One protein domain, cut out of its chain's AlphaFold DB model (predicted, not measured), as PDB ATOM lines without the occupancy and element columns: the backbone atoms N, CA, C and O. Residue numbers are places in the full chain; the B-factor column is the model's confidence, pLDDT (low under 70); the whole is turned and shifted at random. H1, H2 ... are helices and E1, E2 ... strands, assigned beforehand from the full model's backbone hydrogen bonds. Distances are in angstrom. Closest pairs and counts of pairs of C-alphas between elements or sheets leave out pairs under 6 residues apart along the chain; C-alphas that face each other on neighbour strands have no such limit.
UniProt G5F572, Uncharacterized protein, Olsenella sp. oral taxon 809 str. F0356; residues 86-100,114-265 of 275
ATOM      1  N   ARG A  86     162.194 138.575 172.556       81.12
ATOM      2  CA  ARG A  86     162.493 139.414 173.712       81.12
ATOM      3  C   ARG A  86     161.721 138.917 174.920       81.12
ATOM      4  O   ARG A  86     160.495 138.889 174.929       81.12
ATOM      5  N   LEU A  87     162.450 138.528 175.952       84.00
ATOM      6  CA  LEU A  87     161.898 138.099 177.230       84.00
ATOM      7  C   LEU A  87     162.308 139.113 178.282       84.00
ATOM      8  O   LEU A  87     163.398 139.674 178.197       84.00
ATOM      9  N   TYR A  88     161.478 139.362 179.283       86.19
ATOM     10  CA  TYR A  88     161.918 140.161 180.419       86.19
ATOM     11  C   TYR A  88     161.477 139.573 181.750       86.19
ATOM     12  O   TYR A  88     160.440 138.923 181.866       86.19
ATOM     13  N   VAL A  89     162.307 139.794 182.760       80.50
ATOM     14  CA  VAL A  89     162.034 139.458 184.154       80.50
ATOM     15  C   VAL A  89     161.770 140.760 184.887       80.50
ATOM     16  O   VAL A  89     162.571 141.692 184.798       80.50
ATOM     17  N   VAL A  90     160.643 140.850 185.581       79.00
ATOM     18  CA  VAL A  90     160.303 142.042 186.362       79.00
ATOM     19  C   VAL A  90     161.010 141.955 187.707       79.00
ATOM     20  O   VAL A  90     161.014 140.912 188.347       79.00
ATOM     21  N   ALA A  91     161.639 143.038 188.135       70.00
ATOM     22  CA  ALA A  91     162.139 143.153 189.493       70.00
ATOM     23  C   ALA A  91     161.154 144.027 190.267       70.00
ATOM     24  O   ALA A  91     160.933 145.188 189.915       70.00
ATOM     25  N   ASP A  92     160.525 143.449 191.287       64.19
ATOM     26  CA  ASP A  92     159.589 144.195 192.116       64.19
ATOM     27  C   ASP A  92     160.370 145.101 193.072       64.19
ATOM     28  O   ASP A  92     161.170 144.651 193.897       64.19
ATOM     29  N   ALA A  93     160.125 146.400 192.931       49.84
ATOM     30  CA  ALA A  93     160.591 147.437 193.827       49.84
ATOM     31  C   ALA A  93     159.508 147.693 194.878       49.84
ATOM     32  O   ALA A  93     158.968 148.799 194.969       49.84
ATOM     33  N   SER A  94     159.161 146.678 195.673       46.53
ATOM     34  CA  SER A  94     158.321 146.901 196.844       46.53
ATOM     35  C   SER A  94     159.053 147.932 197.707       46.53
ATOM     36  O   SER A  94     160.188 147.708 198.133       46.53
ATOM     37  N   ALA A  95     158.451 149.115 197.860       40.06
ATOM     38  CA  ALA A  95     159.078 150.259 198.506       40.06
ATOM     39  C   ALA A  95     159.610 149.841 199.882       40.06
ATOM     40  O   ALA A  95     158.844 149.462 200.766       40.06
ATOM     41  N   LEU A  96     160.935 149.879 200.025       46.53
ATOM     42  CA  LEU A  96     161.649 149.486 201.232       46.53
ATOM     43  C   LEU A  96     161.206 150.389 202.391       46.53
ATOM     44  O   LEU A  96     161.680 151.514 202.533       46.53
ATOM     45  N   THR A  97     160.279 149.912 203.219       40.91
ATOM     46  CA  THR A  97     159.912 150.574 204.473       40.91
ATOM     47  C   THR A  97     160.837 150.091 205.585       40.91
ATOM     48  O   THR A  97     160.919 148.898 205.872       40.91
ATOM     49  N   THR A  98     161.543 151.039 206.199       45.41
ATOM     50  CA  THR A  98     162.377 150.875 207.399       45.41
ATOM     51  C   THR A  98     161.601 150.270 208.577       45.41
ATOM     52  O   THR A  98     160.419 150.584 208.725       45.41
ATOM     53  N   PRO A  99     162.241 149.513 209.491       39.06
ATOM     54  CA  PRO A  99     161.706 149.334 210.836       39.06
ATOM     55  C   PRO A  99     161.611 150.690 211.549       39.06
ATOM     56  O   PRO A  99     162.533 151.503 211.480       39.06
ATOM     57  N   GLU A 100     160.492 150.929 212.227       35.69
ATOM     58  CA  GLU A 100     160.281 152.094 213.084       35.69
ATOM     59  C   GLU A 100     161.122 151.999 214.364       35.69
ATOM     60  O   GLU A 100     161.079 151.004 215.085       35.69
ATOM     61  N   ILE A 114     166.650 153.788 204.379       68.25
ATOM     62  CA  ILE A 114     167.217 153.041 203.263       68.25
ATOM     63  C   ILE A 114     166.523 153.512 201.986       68.25
ATOM     64  O   ILE A 114     165.338 153.272 201.770       68.25
ATOM     65  N   ARG A 115     167.273 154.190 201.123       72.06
ATOM     66  CA  ARG A 115     166.839 154.666 199.811       72.06
ATOM     67  C   ARG A 115     167.651 153.950 198.752       72.06
ATOM     68  O   ARG A 115     168.762 154.364 198.433       72.06
ATOM     69  N   VAL A 116     167.093 152.886 198.188       74.12
ATOM     70  CA  VAL A 116     167.732 152.143 197.096       74.12
ATOM     71  C   VAL A 116     166.860 152.208 195.855       74.12
ATOM     72  O   VAL A 116     165.662 151.957 195.909       74.12
ATOM     73  N   THR A 117     167.472 152.559 194.729       78.44
ATOM     74  CA  THR A 117     166.845 152.466 193.412       78.44
ATOM     75  C   THR A 117     167.177 151.106 192.819       78.44
ATOM     76  O   THR A 117     168.355 150.796 192.635       78.44
ATOM     77  N   ILE A 118     166.146 150.320 192.517       73.38
ATOM     78  CA  ILE A 118     166.239 149.002 191.880       73.38
ATOM     79  C   ILE A 118     165.549 149.106 190.508       73.38
ATOM     80  O   ILE A 118     164.485 149.724 190.422       73.38
ATOM     81  N   PRO A 119     166.142 148.582 189.423       67.88
ATOM     82  CA  PRO A 119     165.509 148.577 188.107       67.88
ATOM     83  C   PRO A 119     164.269 147.682 188.119       67.88
ATOM     84  O   PRO A 119     164.275 146.648 188.767       67.88
ATOM     85  N   VAL A 120     163.231 148.076 187.377       67.31
ATOM     86  CA  VAL A 120     161.913 147.411 187.398       67.31
ATOM     87  C   VAL A 120     161.826 146.252 186.395       67.31
ATOM     88  O   VAL A 120     161.005 145.355 186.547       67.31
ATOM     89  N   ALA A 121     162.684 146.228 185.371       78.75
ATOM     90  CA  ALA A 121     162.676 145.180 184.353       78.75
ATOM     91  C   ALA A 121     164.086 144.830 183.873       78.75
ATOM     92  O   ALA A 121     164.945 145.698 183.694       78.75
ATOM     93  N   ILE A 122     164.293 143.541 183.629       83.38
ATOM     94  CA  ILE A 122     165.505 142.963 183.071       83.38
ATOM     95  C   ILE A 122     165.159 142.335 181.723       83.38
ATOM     96  O   ILE A 122     164.490 141.307 181.692       83.38
ATOM     97  N   HIS A 123     165.619 142.929 180.623       84.31
ATOM     98  CA  HIS A 123     165.344 142.442 179.268       84.31
ATOM     99  C   HIS A 123     166.423 141.478 178.766       84.31
ATOM    100  O   HIS A 123     167.615 141.713 178.952       84.31
ATOM    101  N   TYR A 124     165.994 140.448 178.049       86.12
ATOM    102  CA  TYR A 124     166.816 139.436 177.403       86.12
ATOM    103  C   TYR A 124     166.359 139.240 175.965       86.12
ATOM    104  O   TYR A 124     165.169 139.332 175.664       86.12
ATOM    105  N   VAL A 125     167.303 138.914 175.089       87.62
ATOM    106  CA  VAL A 125     167.026 138.489 173.721       87.62
ATOM    107  C   VAL A 125     167.427 137.031 173.568       87.62
ATOM    108  O   VAL A 125     168.581 136.685 173.832       87.62
ATOM    109  N   ALA A 126     166.482 136.197 173.147       88.62
ATOM    110  CA  ALA A 126     166.732 134.828 172.740       88.62
ATOM    111  C   ALA A 126     167.007 134.770 171.237       88.62
ATOM    112  O   ALA A 126     166.271 135.356 170.434       88.62
ATOM    113  N   ASP A 127     168.053 134.041 170.865       86.31
ATOM    114  CA  ASP A 127     168.288 133.669 169.478       86.31
ATOM    115  C   ASP A 127     167.509 132.402 169.084       86.31
ATOM    116  O   ASP A 127     166.831 131.762 169.891       86.31
ATOM    117  N   SER A 128     167.627 132.009 167.814       82.50
ATOM    118  CA  SER A 128     166.969 130.811 167.282       82.50
ATOM    119  C   SER A 128     167.441 129.494 167.913       82.50
ATOM    120  O   SER A 128     166.800 128.469 167.706       82.50
ATOM    121  N   ALA A 129     168.571 129.493 168.625       84.69
ATOM    122  CA  ALA A 129     169.090 128.337 169.351       84.69
ATOM    123  C   ALA A 129     168.655 128.331 170.830       84.69
ATOM    124  O   ALA A 129     169.083 127.453 171.583       84.69
ATOM    125  N   GLY A 130     167.834 129.304 171.242       88.00
ATOM    126  CA  GLY A 130     167.365 129.469 172.613       88.00
ATOM    127  C   GLY A 130     168.409 130.078 173.546       88.00
ATOM    128  O   GLY A 130     168.187 130.119 174.752       88.00
ATOM    129  N   THR A 131     169.551 130.550 173.043       91.50
ATOM    130  CA  THR A 131     170.550 131.218 173.880       91.50
ATOM    131  C   THR A 131     170.069 132.620 174.230       91.50
ATOM    132  O   THR A 131     169.699 133.398 173.352       91.50
ATOM    133  N   LEU A 132     170.092 132.947 175.523       90.00
ATOM    134  CA  LEU A 132     169.656 134.239 176.042       90.00
ATOM    135  C   LEU A 132     170.847 135.178 176.213       90.00
ATOM    136  O   LEU A 132     171.862 134.827 176.819       90.00
ATOM    137  N   SER A 133     170.684 136.402 175.725       85.38
ATOM    138  CA  SER A 133     171.636 137.496 175.887       85.38
ATOM    139  C   SER A 133     170.966 138.680 176.579       85.38
ATOM    140  O   SER A 133     169.893 139.121 176.173       85.38
ATOM    141  N   GLY A 134     171.572 139.173 177.659       80.81
ATOM    142  CA  GLY A 134     171.104 140.381 178.335       80.81
ATOM    143  C   GLY A 134     171.433 141.682 177.583       80.81
ATOM    144  O   GLY A 134     172.028 141.665 176.500       80.81
ATOM    145  N   PRO A 135     171.092 142.841 178.167       73.38
ATOM    146  CA  PRO A 135     171.415 144.143 177.611       73.38
ATOM    147  C   PRO A 135     172.932 144.388 177.650       73.38
ATOM    148  O   PRO A 135     173.589 144.150 178.663       73.38
ATOM    149  N   LYS A 136     173.483 144.891 176.537       60.50
ATOM    150  CA  LYS A 136     174.934 145.020 176.306       60.50
ATOM    151  C   LYS A 136     175.645 146.075 177.172       60.50
ATOM    152  O   LYS A 136     176.856 145.979 177.325       60.50
ATOM    153  N   ASP A 137     174.913 147.020 177.769       60.00
ATOM    154  CA  ASP A 137     175.485 148.222 178.408       60.00
ATOM    155  C   ASP A 137     175.356 148.264 179.950       60.00
ATOM    156  O   ASP A 137     175.351 149.342 180.540       60.00
ATOM    157  N   ASN A 138     175.225 147.118 180.635       58.41
ATOM    158  CA  ASN A 138     175.083 147.048 182.107       58.41
ATOM    159  C   ASN A 138     173.898 147.878 182.652       58.41
ATOM    160  O   ASN A 138     174.010 148.625 183.626       58.41
ATOM    161  N   VAL A 139     172.735 147.753 182.008       64.38
ATOM    162  CA  VAL A 139     171.548 148.602 182.253       64.38
ATOM    163  C   VAL A 139     170.887 148.338 183.619       64.38
ATOM    164  O   VAL A 139     170.020 149.090 184.061       64.38
ATOM    165  N   ILE A 140     171.321 147.304 184.337       79.06
ATOM    166  CA  ILE A 140     170.729 146.882 185.604       79.06
ATOM    167  C   ILE A 140     171.682 147.255 186.728       79.06
ATOM    168  O   ILE A 140     172.756 146.671 186.870       79.06
ATOM    169  N   LYS A 141     171.287 148.228 187.545       83.94
ATOM    170  CA  LYS A 141     172.082 148.654 188.695       83.94
ATOM    171  C   LYS A 141     171.212 148.960 189.896       83.94
ATOM    172  O   LYS A 141     170.250 149.717 189.795       83.94
ATOM    173  N   PHE A 142     171.606 148.442 191.046       85.81
ATOM    174  CA  PHE A 142     171.100 148.908 192.326       85.81
ATOM    175  C   PHE A 142     171.874 150.171 192.679       85.81
ATOM    176  O   PHE A 142     173.101 150.144 192.679       85.81
ATOM    177  N   SER A 143     171.188 151.277 192.948       84.75
ATOM    178  CA  SER A 143     171.835 152.525 193.375       84.75
ATOM    179  C   SER A 143     171.443 152.833 194.808       84.75
ATOM    180  O   SER A 143     170.259 152.999 195.101       84.75
ATOM    181  N   ASN A 144     172.424 152.915 195.700       83.06
ATOM    182  CA  ASN A 144     172.196 153.326 197.074       83.06
ATOM    183  C   ASN A 144     172.261 154.853 197.169       83.06
ATOM    184  O   ASN A 144     173.307 155.459 196.941       83.06
ATOM    185  N   ASN A 145     171.131 155.458 197.522       78.06
ATOM    186  CA  ASN A 145     170.953 156.886 197.777       78.06
ATOM    187  C   ASN A 145     170.839 157.190 199.281       78.06
ATOM    188  O   ASN A 145     170.481 158.302 199.664       78.06
ATOM    189  N   SER A 146     171.108 156.200 200.135       75.50
ATOM    190  CA  SER A 146     171.118 156.354 201.590       75.50
ATOM    191  C   SER A 146     172.431 156.984 202.065       75.50
ATOM    192  O   SER A 146     173.455 156.965 201.368       75.50
ATOM    193  N   THR A 147     172.397 157.515 203.284       75.38
ATOM    194  CA  THR A 147     173.542 157.995 204.081       75.38
ATOM    195  C   THR A 147     174.356 156.849 204.695       75.38
ATOM    196  O   THR A 147     175.520 157.033 205.052       75.38
ATOM    197  N   MET A 148     173.778 155.646 204.754       75.88
ATOM    198  CA  MET A 148     174.409 154.412 205.226       75.88
ATOM    199  C   MET A 148     174.667 153.412 204.090       75.88
ATOM    200  O   MET A 148     173.978 153.451 203.062       75.88
ATOM    201  N   PRO A 149     175.665 152.519 204.228       81.56
ATOM    202  CA  PRO A 149     175.807 151.393 203.316       81.56
ATOM    203  C   PRO A 149     174.578 150.486 203.402       81.56
ATOM    204  O   PRO A 149     173.878 150.443 204.413       81.56
ATOM    205  N   VAL A 150     174.328 149.737 202.337       83.19
ATOM    206  CA  VAL A 150     173.245 148.751 202.258       83.19
ATOM    207  C   VAL A 150     173.797 147.445 201.710       83.19
ATOM    208  O   VAL A 150     174.853 147.426 201.077       83.19
ATOM    209  N   HIS A 151     173.085 146.348 201.929       86.38
ATOM    210  CA  HIS A 151     173.376 145.087 201.257       86.38
ATOM    211  C   HIS A 151     172.092 144.438 200.752       86.38
ATOM    212  O   HIS A 151     171.059 144.480 201.427       86.38
ATOM    213  N   VAL A 152     172.154 143.840 199.562       87.25
ATOM    214  CA  VAL A 152     171.086 142.979 199.049       87.25
ATOM    215  C   VAL A 152     171.218 141.646 199.781       87.25
ATOM    216  O   VAL A 152     172.207 140.934 199.619       87.25
ATOM    217  N   ALA A 153     170.273 141.370 200.672       85.75
ATOM    218  CA  ALA A 153     170.348 140.287 201.644       85.75
ATOM    219  C   ALA A 153     169.838 138.964 201.080       85.75
ATOM    220  O   ALA A 153     170.442 137.928 201.330       85.75
ATOM    221  N   SER A 154     168.752 139.002 200.314       88.31
ATOM    222  CA  SER A 154     168.126 137.815 199.739       88.31
ATOM    223  C   SER A 154     167.454 138.135 198.408       88.31
ATOM    224  O   SER A 154     167.206 139.301 198.075       88.31
ATOM    225  N   ALA A 155     167.176 137.079 197.648       90.00
ATOM    226  CA  ALA A 155     166.354 137.126 196.451       90.00
ATOM    227  C   ALA A 155     165.293 136.018 196.490       90.00
ATOM    228  O   ALA A 155     165.503 134.960 197.086       90.00
ATOM    229  N   SER A 156     164.162 136.251 195.833       91.50
ATOM    230  CA  SER A 156     163.125 135.248 195.595       91.50
ATOM    231  C   SER A 156     162.600 135.375 194.171       91.50
ATOM    232  O   SER A 156     162.354 136.483 193.705       91.50
ATOM    233  N   VAL A 157     162.444 134.250 193.481       92.81
ATOM    234  CA  VAL A 157     162.091 134.182 192.061       92.81
ATOM    235  C   VAL A 157     160.776 133.439 191.879       92.81
ATOM    236  O   VAL A 157     160.606 132.316 192.366       92.81
ATOM    237  N   SER A 158     159.871 134.031 191.108       92.50
ATOM    238  CA  SER A 158     158.594 133.444 190.696       92.50
ATOM    239  C   SER A 158     158.533 133.243 189.176       92.50
ATOM    240  O   SER A 158     159.298 133.836 188.416       92.50
ATOM    241  N   ASP A 159     157.665 132.329 188.746       93.56
ATOM    242  CA  ASP A 159     157.385 132.050 187.330       93.56
ATOM    243  C   ASP A 159     156.361 133.029 186.756       93.56
ATOM    244  O   ASP A 159     155.485 133.505 187.478       93.56
ATOM    245  N   GLY A 160     156.430 133.288 185.449       89.75
ATOM    246  CA  GLY A 160     155.506 134.176 184.742       89.75
ATOM    247  C   GLY A 160     155.106 133.639 183.367       89.75
ATOM    248  O   GLY A 160     155.888 132.972 182.697       89.75
ATOM    249  N   ASN A 161     153.867 133.926 182.949       86.19
ATOM    250  CA  ASN A 161     153.306 133.594 181.627       86.19
ATOM    251  C   ASN A 161     153.561 132.154 181.137       86.19
ATOM    252  O   ASN A 161     153.804 131.925 179.955       86.19
ATOM    253  N   GLY A 162     153.484 131.172 182.040       84.69
ATOM    254  CA  GLY A 162     153.650 129.754 181.700       84.69
ATOM    255  C   GLY A 162     155.097 129.311 181.466       84.69
ATOM    256  O   GLY A 162     155.318 128.127 181.231       84.69
ATOM    257  N   ALA A 163     156.066 130.222 181.579       91.69
ATOM    258  CA  ALA A 163     157.484 129.903 181.579       91.69
ATOM    259  C   ALA A 163     157.938 129.442 182.969       91.69
ATOM    260  O   ALA A 163     157.466 129.964 183.980       91.69
ATOM    261  N   ALA A 164     158.878 128.500 183.019       94.62
ATOM    262  CA  ALA A 164     159.479 128.027 184.258       94.62
ATOM    263  C   ALA A 164     160.930 128.514 184.370       94.62
ATOM    264  O   ALA A 164     161.794 128.036 183.641       94.62
ATOM    265  N   ILE A 165     161.228 129.418 185.302       94.94
ATOM    266  CA  ILE A 165     162.610 129.764 185.652       94.94
ATOM    267  C   ILE A 165     163.216 128.603 186.446       94.94
ATOM    268  O   ILE A 165     162.741 128.264 187.526       94.94
ATOM    269  N   VAL A 166     164.266 127.976 185.937       96.44
ATOM    270  CA  VAL A 166     164.831 126.746 186.500       96.44
ATOM    271  C   VAL A 166     166.350 126.824 186.619       96.44
ATOM    272  O   VAL A 166     167.005 127.738 186.113       96.44
ATOM    273  N   THR A 167     166.929 125.871 187.344       96.38
ATOM    274  CA  THR A 167     168.388 125.716 187.396       96.38
ATOM    275  C   THR A 167     168.920 125.252 186.042       96.38
ATOM    276  O   THR A 167     168.196 124.634 185.258       96.38
ATOM    277  N   LYS A 168     170.212 125.474 185.787       95.88
ATOM    278  CA  LYS A 168     170.864 125.034 184.547       95.88
ATOM    279  C   LYS A 168     170.628 123.553 184.245       95.88
ATOM    280  O   LYS A 168     170.202 123.198 183.156       95.88
ATOM    281  N   GLY A 169     170.849 122.685 185.234       96.56
ATOM    282  CA  GLY A 169     170.684 121.241 185.049       96.56
ATOM    283  C   GLY A 169     169.240 120.822 184.748       96.56
ATOM    284  O   GLY A 169     169.026 119.827 184.058       96.56
ATOM    285  N   GLN A 170     168.252 121.573 185.242       97.12
ATOM    286  CA  GLN A 170     166.840 121.334 184.942       97.12
ATOM    287  C   GLN A 170     166.471 121.790 183.529       97.12
ATOM    288  O   GLN A 170     165.727 121.080 182.859       97.12
ATOM    289  N   GLU A 171     166.996 122.928 183.070       97.25
ATOM    290  CA  GLU A 171     166.799 123.393 181.693       97.25
ATOM    291  C   GLU A 171     167.429 122.420 180.686       97.25
ATOM    292  O   GLU A 171     166.739 121.948 179.787       97.25
ATOM    293  N   GLU A 172     168.676 121.992 180.906       96.38
ATOM    294  CA  GLU A 172     169.338 121.016 180.031       96.38
ATOM    295  C   GLU A 172     168.585 119.673 179.981       96.38
ATOM    296  O   GLU A 172     168.594 118.969 178.967       96.38
ATOM    297  N   GLN A 173     167.954 119.277 181.092       97.25
ATOM    298  CA  GLN A 173     167.099 118.092 181.131       97.25
ATOM    299  C   GLN A 173     165.790 118.322 180.369       97.25
ATOM    300  O   GLN A 173     165.366 117.436 179.630       97.25
ATOM    301  N   ALA A 174     165.165 119.492 180.522       96.12
ATOM    302  CA  ALA A 174     163.957 119.864 179.794       96.12
ATOM    303  C   ALA A 174     164.201 119.851 178.277       96.12
ATOM    304  O   ALA A 174     163.419 119.242 177.549       96.12
ATOM    305  N   GLU A 175     165.327 120.405 177.818       94.69
ATOM    306  CA  GLU A 175     165.740 120.364 176.413       94.69
ATOM    307  C   GLU A 175     165.870 118.917 175.908       94.69
ATOM    308  O   GLU A 175     165.293 118.560 174.879       94.69
ATOM    309  N   ARG A 176     166.556 118.046 176.662       96.12
ATOM    310  CA  ARG A 176     166.701 116.618 176.316       96.12
ATOM    311  C   ARG A 176     165.370 115.868 176.261       96.12
ATOM    312  O   ARG A 176     165.230 114.931 175.480       96.12
ATOM    313  N   GLU A 177     164.410 116.258 177.092       96.38
ATOM    314  CA  GLU A 177     163.062 115.682 177.135       96.38
ATOM    315  C   GLU A 177     162.101 116.310 176.111       96.38
ATOM    316  O   GLU A 177     160.951 115.880 176.021       96.38
ATOM    317  N   GLY A 178     162.544 117.311 175.343       94.12
ATOM    318  CA  GLY A 178     161.697 118.048 174.404       94.12
ATOM    319  C   GLY A 178     160.622 118.897 175.087       94.12
ATOM    320  O   GLY A 178     159.594 119.195 174.477       94.12
ATOM    321  N   LYS A 179     160.821 119.257 176.359       94.94
ATOM    322  CA  LYS A 179     159.950 120.185 177.087       94.94
ATOM    323  C   LYS A 179     160.241 121.614 176.654       94.94
ATOM    324  O   LYS A 179     161.391 121.974 176.420       94.94
ATOM    325  N   ALA A 180     159.177 122.403 176.581       93.56
ATOM    326  CA  ALA A 180     159.226 123.799 176.193       93.56
ATOM    327  C   ALA A 180     159.289 124.744 177.407       93.56
ATOM    328  O   ALA A 180     158.964 124.336 178.525       93.56
ATOM    329  N   ASP A 181     159.660 126.004 177.170       93.31
ATOM    330  CA  ASP A 181     159.463 127.135 178.090       93.31
ATOM    331  C   ASP A 181     160.150 127.004 179.466       93.31
ATOM    332  O   ASP A 181     159.789 127.704 180.415       93.31
ATOM    333  N   SER A 182     161.165 126.139 179.595       95.94
ATOM    334  CA  SER A 182     162.038 126.107 180.775       95.94
ATOM    335  C   SER A 182     163.232 127.022 180.536       95.94
ATOM    336  O   SER A 182     163.932 126.896 179.538       95.94
ATOM    337  N   ILE A 183     163.451 127.968 181.438       94.62
ATOM    338  CA  ILE A 183     164.390 129.070 181.277       94.62
ATOM    339  C   ILE A 183     165.432 128.999 182.386       94.62
ATOM    340  O   ILE A 183     165.119 129.189 183.559       94.62
ATOM    341  N   TRP A 184     166.690 128.798 182.019       95.56
ATOM    342  CA  TRP A 184     167.815 129.028 182.917       95.56
ATOM    343  C   TRP A 184     168.371 130.434 182.692       95.56
ATOM    344  O   TRP A 184     168.622 130.842 181.559       95.56
ATOM    345  N   LEU A 185     168.582 131.167 183.784       92.25
ATOM    346  CA  LEU A 185     169.167 132.505 183.788       92.25
ATOM    347  C   LEU A 185     170.205 132.626 184.903       92.25
ATOM    348  O   LEU A 185     169.937 132.250 186.046       92.25
ATOM    349  N   SER A 186     171.351 133.214 184.566       91.25
ATOM    350  CA  SER A 186     172.424 133.557 185.496       91.25
ATOM    351  C   SER A 186     172.686 135.062 185.490       91.25
ATOM    352  O   SER A 186     172.654 135.721 184.446       91.25
ATOM    353  N   LEU A 187     172.979 135.594 186.674       88.00
ATOM    354  CA  LEU A 187     173.308 136.994 186.936       88.00
ATOM    355  C   LEU A 187     174.642 137.072 187.661       88.00
ATOM    356  O   LEU A 187     174.827 136.362 188.645       88.00
ATOM    357  N   THR A 188     175.531 137.977 187.259       88.38
ATOM    358  CA  THR A 188     176.796 138.220 187.962       88.38
ATOM    359  C   THR A 188     176.873 139.667 188.414       88.38
ATOM    360  O   THR A 188     176.727 140.578 187.610       88.38
ATOM    361  N   ASN A 189     177.118 139.925 189.693       87.69
ATOM    362  CA  ASN A 189     177.290 141.301 190.149       87.69
ATOM    363  C   ASN A 189     178.672 141.871 189.750       87.69
ATOM    364  O   ASN A 189     179.591 141.133 189.395       87.69
ATOM    365  N   SER A 190     178.854 143.192 189.836       85.25
ATOM    366  CA  SER A 190     180.135 143.855 189.531       85.25
ATOM    367  C   SER A 190     181.302 143.427 190.426       85.25
ATOM    368  O   SER A 190     182.449 143.688 190.076       85.25
ATOM    369  N   ASN A 191     181.029 142.746 191.540       83.56
ATOM    370  CA  ASN A 191     182.037 142.195 192.446       83.56
ATOM    371  C   ASN A 191     182.456 140.758 192.066       83.56
ATOM    372  O   ASN A 191     183.282 140.157 192.756       83.56
ATOM    373  N   GLY A 192     181.901 140.210 190.977       86.19
ATOM    374  CA  GLY A 192     182.250 138.907 190.408       86.19
ATOM    375  C   GLY A 192     181.450 137.720 190.950       86.19
ATOM    376  O   GLY A 192     181.719 136.587 190.556       86.19
ATOM    377  N   ASP A 193     180.470 137.939 191.828       88.19
ATOM    378  CA  ASP A 193     179.637 136.855 192.349       88.19
ATOM    379  C   ASP A 193     178.443 136.592 191.435       88.19
ATOM    380  O   ASP A 193     177.651 137.491 191.144       88.19
ATOM    381  N   SER A 194     178.319 135.335 191.006       89.88
ATOM    382  CA  SER A 194     177.238 134.868 190.142       89.88
ATOM    383  C   SER A 194     176.187 134.089 190.920       89.88
ATOM    384  O   SER A 194     176.515 133.350 191.851       89.88
ATOM    385  N   ILE A 195     174.933 134.232 190.506       90.81
ATOM    386  CA  ILE A 195     173.798 133.448 190.982       90.81
ATOM    387  C   ILE A 195     173.031 132.871 189.795       90.81
ATOM    388  O   ILE A 195     172.841 133.556 188.790       90.81
ATOM    389  N   ASP A 196     172.554 131.637 189.941       93.25
ATOM    390  CA  ASP A 196     171.561 131.045 189.049       93.25
ATOM    391  C   ASP A 196     170.170 131.343 189.607       93.25
ATOM    392  O   ASP A 196     169.846 130.946 190.724       93.25
ATOM    393  N   LEU A 197     169.317 132.026 188.841       92.38
ATOM    394  CA  LEU A 197     167.991 132.436 189.316       92.38
ATOM    395  C   LEU A 197     167.095 131.251 189.694       92.38
ATOM    396  O   LEU A 197     166.274 131.361 190.602       92.38
ATOM    397  N   GLY A 198     167.286 130.101 189.045       94.69
ATOM    398  CA  GLY A 198     166.580 128.867 189.375       94.69
ATOM    399  C   GLY A 198     166.801 128.369 190.806       94.69
ATOM    400  O   GLY A 198     165.914 127.727 191.364       94.69
ATOM    401  N   ASP A 199     167.938 128.696 191.431       95.19
ATOM    402  CA  ASP A 199     168.213 128.317 192.824       95.19
ATOM    403  C   ASP A 199     167.371 129.115 193.828       95.19
ATOM    404  O   ASP A 199     167.227 128.701 194.978       95.19
ATOM    405  N   TYR A 200     166.793 130.236 193.397       93.62
ATOM    406  CA  TYR A 200     166.053 131.186 194.230       93.62
ATOM    407  C   TYR A 200     164.538 131.030 194.062       93.62
ATOM    408  O   TYR A 200     163.775 131.971 194.266       93.62
ATOM    409  N   LYS A 201     164.069 129.823 193.715       90.88
ATOM    410  CA  LYS A 201     162.657 129.441 193.854       90.88
ATOM    411  C   LYS A 201     162.284 129.399 195.337       90.88
ATOM    412  O   LYS A 201     162.493 128.394 196.015       90.88
ATOM    413  N   GLY A 202     161.760 130.519 195.830       80.62
ATOM    414  CA  GLY A 202     161.630 130.815 197.260       80.62
ATOM    415  C   GLY A 202     162.783 131.682 197.776       80.62
ATOM    416  O   GLY A 202     163.844 131.753 197.166       80.62
ATOM    417  N   GLU A 203     162.553 132.407 198.871       85.19
ATOM    418  CA  GLU A 203     163.546 133.345 199.409       85.19
ATOM    419  C   GLU A 203     164.828 132.619 199.841       85.19
ATOM    420  O   GLU A 203     164.786 131.667 200.626       85.19
ATOM    421  N   ARG A 204     165.975 133.081 199.332       91.19
ATOM    422  CA  ARG A 204     167.298 132.616 199.755       91.19
ATOM    423  C   ARG A 204     168.268 133.762 199.941       91.19
ATOM    424  O   ARG A 204     168.269 134.722 199.170       91.19
ATOM    425  N   ASP A 205     169.124 133.606 200.943       89.31
ATOM    426  CA  ASP A 205     170.151 134.583 201.273       89.31
ATOM    427  C   ASP A 205     171.252 134.629 200.206       89.31
ATOM    428  O   ASP A 205     171.741 133.605 199.720       89.31
ATOM    429  N   LEU A 206     171.672 135.846 199.880       88.31
ATOM    430  CA  LEU A 206     172.836 136.124 199.055       88.31
ATOM    431  C   LEU A 206     174.107 136.075 199.905       88.31
ATOM    432  O   LEU A 206     174.098 136.274 201.122       88.31
ATOM    433  N   ARG A 207     175.247 135.824 199.255       81.12
ATOM    434  CA  ARG A 207     176.540 135.758 199.948       81.12
ATOM    435  C   ARG A 207     176.880 137.101 200.597       81.12
ATOM    436  O   ARG A 207     177.013 138.120 199.914       81.12
ATOM    437  N   ALA A 208     177.088 137.071 201.911       73.00
ATOM    438  CA  ALA A 208     177.493 138.236 202.687       73.00
ATOM    439  C   ALA A 208     178.787 138.862 202.138       73.00
ATOM    440  O   ALA A 208     179.696 138.158 201.695       73.00
ATOM    441  N   GLY A 209     178.872 140.193 202.155       74.06
ATOM    442  CA  GLY A 209     180.054 140.932 201.697       74.06
ATOM    443  C   GLY A 209     180.147 141.123 200.182       74.06
ATOM    444  O   GLY A 209     180.867 142.002 199.721       74.06
ATOM    445  N   LYS A 210     179.411 140.330 199.397       83.44
ATOM    446  CA  LYS A 210     179.495 140.336 197.931       83.44
ATOM    447  C   LYS A 210     178.429 141.185 197.260       83.44
ATOM    448  O   LYS A 210     178.650 141.687 196.164       83.44
ATOM    449  N   TRP A 211     177.311 141.390 197.945       87.56
ATOM    450  CA  TRP A 211     176.149 142.143 197.474       87.56
ATOM    451  C   TRP A 211     175.961 143.450 198.258       87.56
ATOM    452  O   TRP A 211     174.842 143.883 198.525       87.56
ATOM    453  N   ASN A 212     177.079 144.064 198.653       87.12
ATOM    454  CA  ASN A 212     177.114 145.326 199.385       87.12
ATOM    455  C   ASN A 212     177.148 146.519 198.424       87.12
ATOM    456  O   ASN A 212     177.748 146.448 197.352       87.12
ATOM    457  N   ILE A 213     176.547 147.629 198.847       86.19
ATOM    458  CA  ILE A 213     176.504 148.891 198.111       86.19
ATOM    459  C   ILE A 213     176.886 150.016 199.074       86.19
ATOM    460  O   ILE A 213     176.242 150.197 200.115       86.19
ATOM    461  N   ALA A 214     177.934 150.777 198.747       84.19
ATOM    462  CA  ALA A 214     178.385 151.868 199.606       84.19
ATOM    463  C   ALA A 214     177.317 152.970 199.716       84.19
ATOM    464  O   ALA A 214     176.407 153.066 198.893       84.19
ATOM    465  N   ARG A 215     177.410 153.805 200.753       80.00
ATOM    466  CA  ARG A 215     176.566 155.003 200.918       80.00
ATOM    467  C   ARG A 215     176.794 156.023 199.796       80.00
ATOM    468  O   ARG A 215     177.878 156.084 199.225       80.00
ATOM    469  N   SER A 216     175.802 156.871 199.529       72.12
ATOM    470  CA  SER A 216     175.908 157.934 198.509       72.12
ATOM    471  C   SER A 216     176.687 159.168 198.973       72.12
ATOM    472  O   SER A 216     177.299 159.875 198.173       72.12
ATOM    473  N   THR A 217     176.665 159.453 200.273       65.69
ATOM    474  CA  THR A 217     177.236 160.668 200.860       65.69
ATOM    475  C   THR A 217     178.091 160.316 202.061       65.69
ATOM    476  O   THR A 217     177.736 159.441 202.850       65.69
ATOM    477  N   LYS A 218     179.216 161.008 202.227       62.28
ATOM    478  CA  LYS A 218     179.992 160.952 203.464       62.28
ATOM    479  C   LYS A 218     179.291 161.750 204.584       62.28
ATOM    480  O   LYS A 218     178.415 162.560 204.275       62.28
ATOM    481  N   PRO A 219     179.636 161.526 205.870       55.12
ATOM    482  CA  PRO A 219     179.145 162.345 206.975       55.12
ATOM    483  C   PRO A 219     179.463 163.821 206.714       55.12
ATOM    484  O   PRO A 219     180.438 164.135 206.031       55.12
ATOM    485  N   SER A 220     178.602 164.706 207.214       54.94
ATOM    486  CA  SER A 220     178.543 166.133 206.872       54.94
ATOM    487  C   SER A 220     179.914 166.797 206.677       54.94
ATOM    488  O   SER A 220     180.701 166.883 207.618       54.94
ATOM    489  N   GLY A 221     180.154 167.328 205.474       55.38
ATOM    490  CA  GLY A 221     181.307 168.181 205.158       55.38
ATOM    491  C   GLY A 221     182.308 167.600 204.158       55.38
ATOM    492  O   GLY A 221     183.135 168.354 203.654       55.38
ATOM    493  N   GLU A 222     182.221 166.310 203.824       53.91
ATOM    494  CA  GLU A 222     183.109 165.687 202.834       53.91
ATOM    495  C   GLU A 222     182.431 165.416 201.480       53.91
ATOM    496  O   GLU A 222     181.216 165.239 201.375       53.91
ATOM    497  N   GLU A 223     183.257 165.380 200.433       57.75
ATOM    498  CA  GLU A 223     182.871 165.111 199.045       57.75
ATOM    499  C   GLU A 223     182.173 163.741 198.900       57.75
ATOM    500  O   GLU A 223     182.439 162.803 199.661       57.75
ATOM    501  N   ARG A 224     181.244 163.624 197.937       59.47
ATOM    502  CA  ARG A 224     180.485 162.384 197.683       59.47
ATOM    503  C   ARG A 224     181.428 161.198 197.456       59.47
ATOM    504  O   ARG A 224     182.493 161.348 196.863       59.47
ATOM    505  N   ILE A 225     181.013 160.009 197.906       62.59
ATOM    506  CA  ILE A 225     181.684 158.771 197.489       62.59
ATOM    507  C   ILE A 225     181.562 158.683 195.966       62.59
ATOM    508  O   ILE A 225     180.526 159.066 195.423       62.59
ATOM    509  N   ALA A 226     182.619 158.212 195.292       63.28
ATOM    510  CA  ALA A 226     182.619 158.045 193.845       63.28
ATOM    511  C   ALA A 226     181.323 157.365 193.382       63.28
ATOM    512  O   ALA A 226     180.947 156.321 193.924       63.28
ATOM    513  N   ASP A 227     180.683 157.954 192.370       68.50
ATOM    514  CA  ASP A 227     179.368 157.566 191.847       68.50
ATOM    515  C   ASP A 227     179.248 156.082 191.467       68.50
ATOM    516  O   ASP A 227     178.143 155.615 191.217       68.50
ATOM    517  N   ASP A 228     180.344 155.334 191.346       76.44
ATOM    518  CA  ASP A 228     180.316 153.905 191.034       76.44
ATOM    519  C   ASP A 228     180.342 153.001 192.270       76.44
ATOM    520  O   ASP A 228     179.810 151.898 192.215       76.44
ATOM    521  N   ALA A 229     180.880 153.453 193.405       79.62
ATOM    522  CA  ALA A 229     180.947 152.632 194.618       79.62
ATOM    523  C   ALA A 229     179.592 152.529 195.343       79.62
ATOM    524  O   ALA A 229     179.343 151.563 196.069       79.62
ATOM    525  N   ASN A 230     178.688 153.492 195.132       80.69
ATOM    526  CA  ASN A 230     177.303 153.422 195.609       80.69
ATOM    527  C   ASN A 230     176.360 152.723 194.613       80.69
ATOM    528  O   ASN A 230     175.135 152.813 194.754       80.69
ATOM    529  N   LYS A 231     176.911 152.026 193.614       86.44
ATOM    530  CA  LYS A 231     176.163 151.231 192.645       86.44
ATOM    531  C   LYS A 231     176.625 149.777 192.681       86.44
ATOM    532  O   LYS A 231     177.812 149.493 192.772       86.44
ATOM    533  N   LEU A 232     175.676 148.856 192.562       86.81
ATOM    534  CA  LEU A 232     175.943 147.445 192.287       86.81
ATOM    535  C   LEU A 232     175.375 147.122 190.912       86.81
ATOM    536  O   LEU A 232     174.156 147.138 190.729       86.81
ATOM    537  N   TYR A 233     176.252 146.859 189.951       86.62
ATOM    538  CA  TYR A 233     175.844 146.518 188.593       86.62
ATOM    539  C   TYR A 233     175.580 145.016 188.495       86.62
ATOM    540  O   TYR A 233     176.353 144.219 189.029       86.62
ATOM    541  N   LEU A 234     174.499 144.628 187.819       85.31
ATOM    542  CA  LEU A 234     174.260 143.247 187.414       85.31
ATOM    543  C   LEU A 234     174.706 143.090 185.963       85.31
ATOM    544  O   LEU A 234     174.080 143.595 185.032       85.31
ATOM    545  N   ASN A 235     175.812 142.381 185.809       80.25
ATOM    546  CA  ASN A 235     176.501 142.086 184.567       80.25
ATOM    547  C   ASN A 235     176.342 140.589 184.236       80.25
ATOM    548  O   ASN A 235     175.740 139.818 184.986       80.25
ATOM    549  N   GLY A 236     176.897 140.151 183.102       75.94
ATOM    550  CA  GLY A 236     177.009 138.717 182.792       75.94
ATOM    551  C   GLY A 236     175.671 137.992 182.599       75.94
ATOM    552  O   GLY A 236     175.608 136.771 182.718       75.94
ATOM    553  N   LEU A 237     174.614 138.750 182.297       82.38
ATOM    554  CA  LEU A 237     173.264 138.263 182.024       82.38
ATOM    555  C   LEU A 237     173.269 137.286 180.852       82.38
ATOM    556  O   LEU A 237     173.384 137.683 179.688       82.38
ATOM    557  N   THR A 238     173.153 136.008 181.180       86.94
ATOM    558  CA  THR A 238     173.227 134.898 180.230       86.94
ATOM    559  C   THR A 238     172.235 133.819 180.624       86.94
ATOM    560  O   THR A 238     171.787 133.753 181.771       86.94
ATOM    561  N   GLY A 239     171.873 132.972 179.669       91.88
ATOM    562  CA  GLY A 239     170.943 131.890 179.937       91.88
ATOM    563  C   GLY A 239     170.577 131.085 178.705       91.88
ATOM    564  O   GLY A 239     171.160 131.254 177.627       91.88
ATOM    565  N   ARG A 240     169.583 130.221 178.876       94.69
ATOM    566  CA  ARG A 240     169.019 129.378 177.824       94.69
ATOM    567  C   ARG A 240     167.524 129.176 178.059       94.69
ATOM    568  O   ARG A 240     167.080 129.184 179.206       94.69
ATOM    569  N   ILE A 241     166.768 129.008 176.982       94.12
ATOM    570  CA  ILE A 241     165.388 128.531 177.012       94.12
ATOM    571  C   ILE A 241     165.282 127.205 176.255       94.12
ATOM    572  O   ILE A 241     165.713 127.104 175.102       94.12
ATOM    573  N   SER A 242     164.666 126.207 176.886       91.44
ATOM    574  CA  SER A 242     164.412 124.901 176.292       91.44
ATOM    575  C   SER A 242     163.262 125.011 175.282       91.44
ATOM    576  O   SER A 242     162.140 124.649 175.587       91.44
ATOM    577  N   GLY A 243     163.492 125.566 174.092       88.88
ATOM    578  CA  GLY A 243     162.465 125.728 173.051       88.88
ATOM    579  C   GLY A 243     161.275 126.639 173.418       88.88
ATOM    580  O   GLY A 243     161.066 127.019 174.568       88.88
ATOM    581  N   PHE A 244     160.470 126.987 172.412       88.88
ATOM    582  CA  PHE A 244     159.295 127.854 172.569       88.88
ATOM    583  C   PHE A 244     158.018 127.033 172.398       88.88
ATOM    584  O   PHE A 244     157.794 126.449 171.336       88.88
ATOM    585  N   GLY A 245     157.203 126.961 173.448       87.06
ATOM    586  CA  GLY A 245     155.941 126.226 173.464       87.06
ATOM    587  C   GLY A 245     154.761 127.183 173.540       87.06
ATOM    588  O   GLY A 245     154.077 127.418 172.546       87.06
ATOM    589  N   GLY A 246     154.522 127.716 174.735       84.88
ATOM    590  CA  GLY A 246     153.513 128.730 175.027       84.88
ATOM    591  C   GLY A 246     154.020 130.164 174.871       84.88
ATOM    592  O   GLY A 246     153.206 131.075 174.716       84.88
ATOM    593  N   ILE A 247     155.339 130.376 174.885       87.00
ATOM    594  CA  ILE A 247     155.934 131.693 174.652       87.00
ATOM    595  C   ILE A 247     155.937 131.991 173.152       87.00
ATOM    596  O   ILE A 247     156.493 131.235 172.360       87.00
ATOM    597  N   ASP A 248     155.342 133.121 172.767       83.31
ATOM    598  CA  ASP A 248     155.377 133.607 171.388       83.31
ATOM    599  C   ASP A 248     156.730 134.286 171.116       83.31
ATOM    600  O   ASP A 248     156.993 135.362 171.664       83.31
ATOM    601  N   PRO A 249     157.588 133.710 170.253       79.62
ATOM    602  CA  PRO A 249     158.911 134.255 170.001       79.62
ATOM    603  C   PRO A 249     158.890 135.625 169.308       79.62
ATOM    604  O   PRO A 249     159.922 136.290 169.269       79.62
ATOM    605  N   ALA A 250     157.755 136.063 168.757       81.62
ATOM    606  CA  ALA A 250     157.616 137.359 168.096       81.62
ATOM    607  C   ALA A 250     157.118 138.479 169.029       81.62
ATOM    608  O   ALA A 250     156.908 139.603 168.564       81.62
ATOM    609  N   LYS A 251     156.895 138.197 170.321       82.94
ATOM    610  CA  LYS A 251     156.338 139.160 171.278       82.94
ATOM    611  C   LYS A 251     157.163 139.270 172.550       82.94
ATOM    612  O   LYS A 251     157.663 138.281 173.080       82.94
ATOM    613  N   ASP A 252     157.200 140.486 173.082       86.19
ATOM    614  CA  ASP A 252     157.739 140.752 174.409       86.19
ATOM    615  C   ASP A 252     156.913 139.995 175.461       86.19
ATOM    616  O   ASP A 252     155.706 140.216 175.593       86.19
ATOM    617  N   THR A 253     157.567 139.114 176.219       88.50
ATOM    618  CA  THR A 253     156.905 138.257 177.216       88.50
ATOM    619  C   THR A 253     157.575 138.387 178.584       88.50
ATOM    620  O   THR A 253     158.788 138.205 178.706       88.50
ATOM    621  N   GLN A 254     156.788 138.678 179.629       90.12
ATOM    622  CA  GLN A 254     157.259 138.600 181.017       90.12
ATOM    623  C   GLN A 254     157.389 137.127 181.418       90.12
ATOM    624  O   GLN A 254     156.401 136.403 181.365       90.12
ATOM    625  N   VAL A 255     158.567 136.670 181.831       91.12
ATOM    626  CA  VAL A 255     158.807 135.238 182.121       91.12
ATOM    627  C   VAL A 255     158.968 134.920 183.606       91.12
ATOM    628  O   VAL A 255     159.046 133.757 183.989       91.12
ATOM    629  N   GLY A 256     158.993 135.944 184.455       91.44
ATOM    630  CA  GLY A 256     159.073 135.782 185.901       91.44
ATOM    631  C   GLY A 256     159.236 137.107 186.627       91.44
ATOM    632  O   GLY A 256     159.332 138.170 185.998       91.44
ATOM    633  N   GLU A 257     159.292 137.021 187.953       91.00
ATOM    634  CA  GLU A 257     159.562 138.155 188.835       91.00
ATOM    635  C   GLU A 257     160.697 137.823 189.808       91.00
ATOM    636  O   GLU A 257     160.852 136.675 190.228       91.00
ATOM    637  N   ILE A 258     161.502 138.829 190.156       88.44
ATOM    638  CA  ILE A 258     162.521 138.745 191.202       88.44
ATOM    639  C   ILE A 258     162.175 139.754 192.291       88.44
ATOM    640  O   ILE A 258     162.135 140.961 192.047       88.44
ATOM    641  N   HIS A 259     161.993 139.257 193.505       87.19
ATOM    642  CA  HIS A 259     161.886 140.067 194.708       87.19
ATOM    643  C   HIS A 259     163.249 140.127 195.387       87.19
ATOM    644  O   HIS A 259     163.865 139.090 195.640       87.19
ATOM    645  N   TRP A 260     163.708 141.337 195.693       86.31
ATOM    646  CA  TRP A 260     164.972 141.573 196.384       86.31
ATOM    647  C   TRP A 260     164.709 142.141 197.771       86.31
ATOM    648  O   TRP A 260     164.003 143.138 197.912       86.31
ATOM    649  N   THR A 261     165.349 141.573 198.787       84.50
ATOM    650  CA  THR A 261     165.330 142.145 200.135       84.50
ATOM    651  C   THR A 261     166.627 142.900 200.371       84.50
ATOM    652  O   THR A 261     167.716 142.345 200.226       84.50
ATOM    653  N   VAL A 262     166.529 144.163 200.782       82.94
ATOM    654  CA  VAL A 262     167.683 145.003 201.130       82.94
ATOM    655  C   VAL A 262     167.673 145.302 202.623       82.94
ATOM    656  O   VAL A 262     166.619 145.516 203.220       82.94
ATOM    657  N   ARG A 263     168.856 145.331 203.234       82.00
ATOM    658  CA  ARG A 263     169.047 145.621 204.659       82.00
ATOM    659  C   ARG A 263     170.146 146.673 204.859       82.00
ATOM    660  O   ARG A 263     170.989 146.839 203.967       82.00
ATOM    661  N   PRO A 264     170.185 147.360 206.020       78.25
ATOM    662  CA  PRO A 264     171.324 148.195 206.383       78.25
ATOM    663  C   PRO A 264     172.623 147.392 206.287       78.25
ATOM    664  O   PRO A 264     172.703 146.250 206.745       78.25
ATOM    665  N   GLY A 265     173.633 147.963 205.647       69.56
ATOM    666  CA  GLY A 265     174.981 147.419 205.616       69.56
ATOM    667  C   GLY A 265     175.722 147.775 206.900       69.56
ATOM    668  O   GLY A 265     175.462 148.804 207.521       69.56
TER     669      GLY A 265
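What this domain is: This is residues 86 to 100 and 114 to 265 of the 275 residues of an uncharacterized protein of Olsenella sp. oral taxon 809 str. F0356 (UniProt G5F572). One strongly twisted sheet is rolled into a long, flattened, incompletely closed barrel: E5, E10, E1 and E2 make one wall, E4, E9, E7, E8 and short E6 make the other, and E3 joins E2 to E9. Short H2 sits in the gap between E5 and E7, H1 covers E7 near one end of the long axis, and the loop around Gly 221 reaches the other end. The printed part has 167 residues, with ten named strands and two named helices; along the chain H1 comes between E6 and E7, and H2 between E8 and E9, and the strands make one branched, mixed sheet, in which E1 and E10, and E6 and E7, are parallel neighbours and the other neighbour pairs are antiparallel. The class is mostly strand, though under half of the residues are in named elements. The whole is compact, with a radius of gyration of the C-alphas of 17.1 A, and elongated, spanning 61 by 31 by 25 A.

Where its parts are: E1, residues 86 to 92, begins at C-alpha 86, (162.493, 139.414, 173.712), and is 19.2 A long. E10, residues 253 to 264, is the longest strand at 34.0 A and ends at C-alpha 264, (171.324, 148.195, 206.383). E9, residues 231 to 241, is 29.6 A long; E5, residues 150 to 159, is 27.4 A; E7, residues 182 to 189, is 23.5 A; E2, residues 121 to 126, is 16.1 A. E4 is residues 140 to 144, 13.2 A long. The shortest strands are E3, residues 131 to 133, E6, residues 164 to 166, and E8, residues 194 to 196. H1, residues 168 to 176, begins at C-alpha 168, (170.864, 125.034, 184.547), and is 12.5 A long; H2 is residues 197 to 200.

How they stand to each other: In the branched sheet E7 and E9 are antiparallel neighbours at 156 degrees between directions, with N 186 and O 238 2.9 A apart. On one side of E9 lie E3, with N 132 and O 239 at 2.9 A, and E4, with N 234 and O 140 at 2.8 A, both antiparallel to it. On one side of E7 lie E6, parallel, with N 183 and O 164 at 2.8 A, and E8, antiparallel, with N 187 and O 195 at 2.9 A; E7 and E8 are a hairpin. E2 and E3 are a hairpin too, with N 125 and O 133 at 2.8 A. E1 is antiparallel to E2, with N 89 and O 122 at 2.9 A, and parallel to E10, with N 255 and O 88 at 2.9 A. E5 is antiparallel to E10, with N 259 and O 156 at 2.8 A. The closest C-alphas of E5 and E6, those of Asp 159 and Ile 165, are 5.9 A apart, while E5 and E8 are apart. H1 is on the sheet at a height of 8.3 A, over E7, and only just along the strands, at 28 degrees to E7 on the local plane. H2, on the same face, has a height of 4.6 A and lies over none of the strands. Every O i to N i+4 pair in H1 is within hydrogen-bond range; H2 is too short for such a pair.

The domain as a whole: The two farthest C-alphas, those of Glu 177 and Gly 221, are 62.2 A apart. Residues 101 to 113 are cut out, with C-alphas 100 and 114 12.1 A apart across the cut. The links H2 to E9 and E9 to E10 are long. Residues 201 to 230 hold no named element, but residues 204 to 205 pair antiparallel with 154 to 155 of E5, and 212 to 213 with 150 to 151. The mean pLDDT of the printed part is 81.6; residues under 70 include 92 to 100 and 217 to 227.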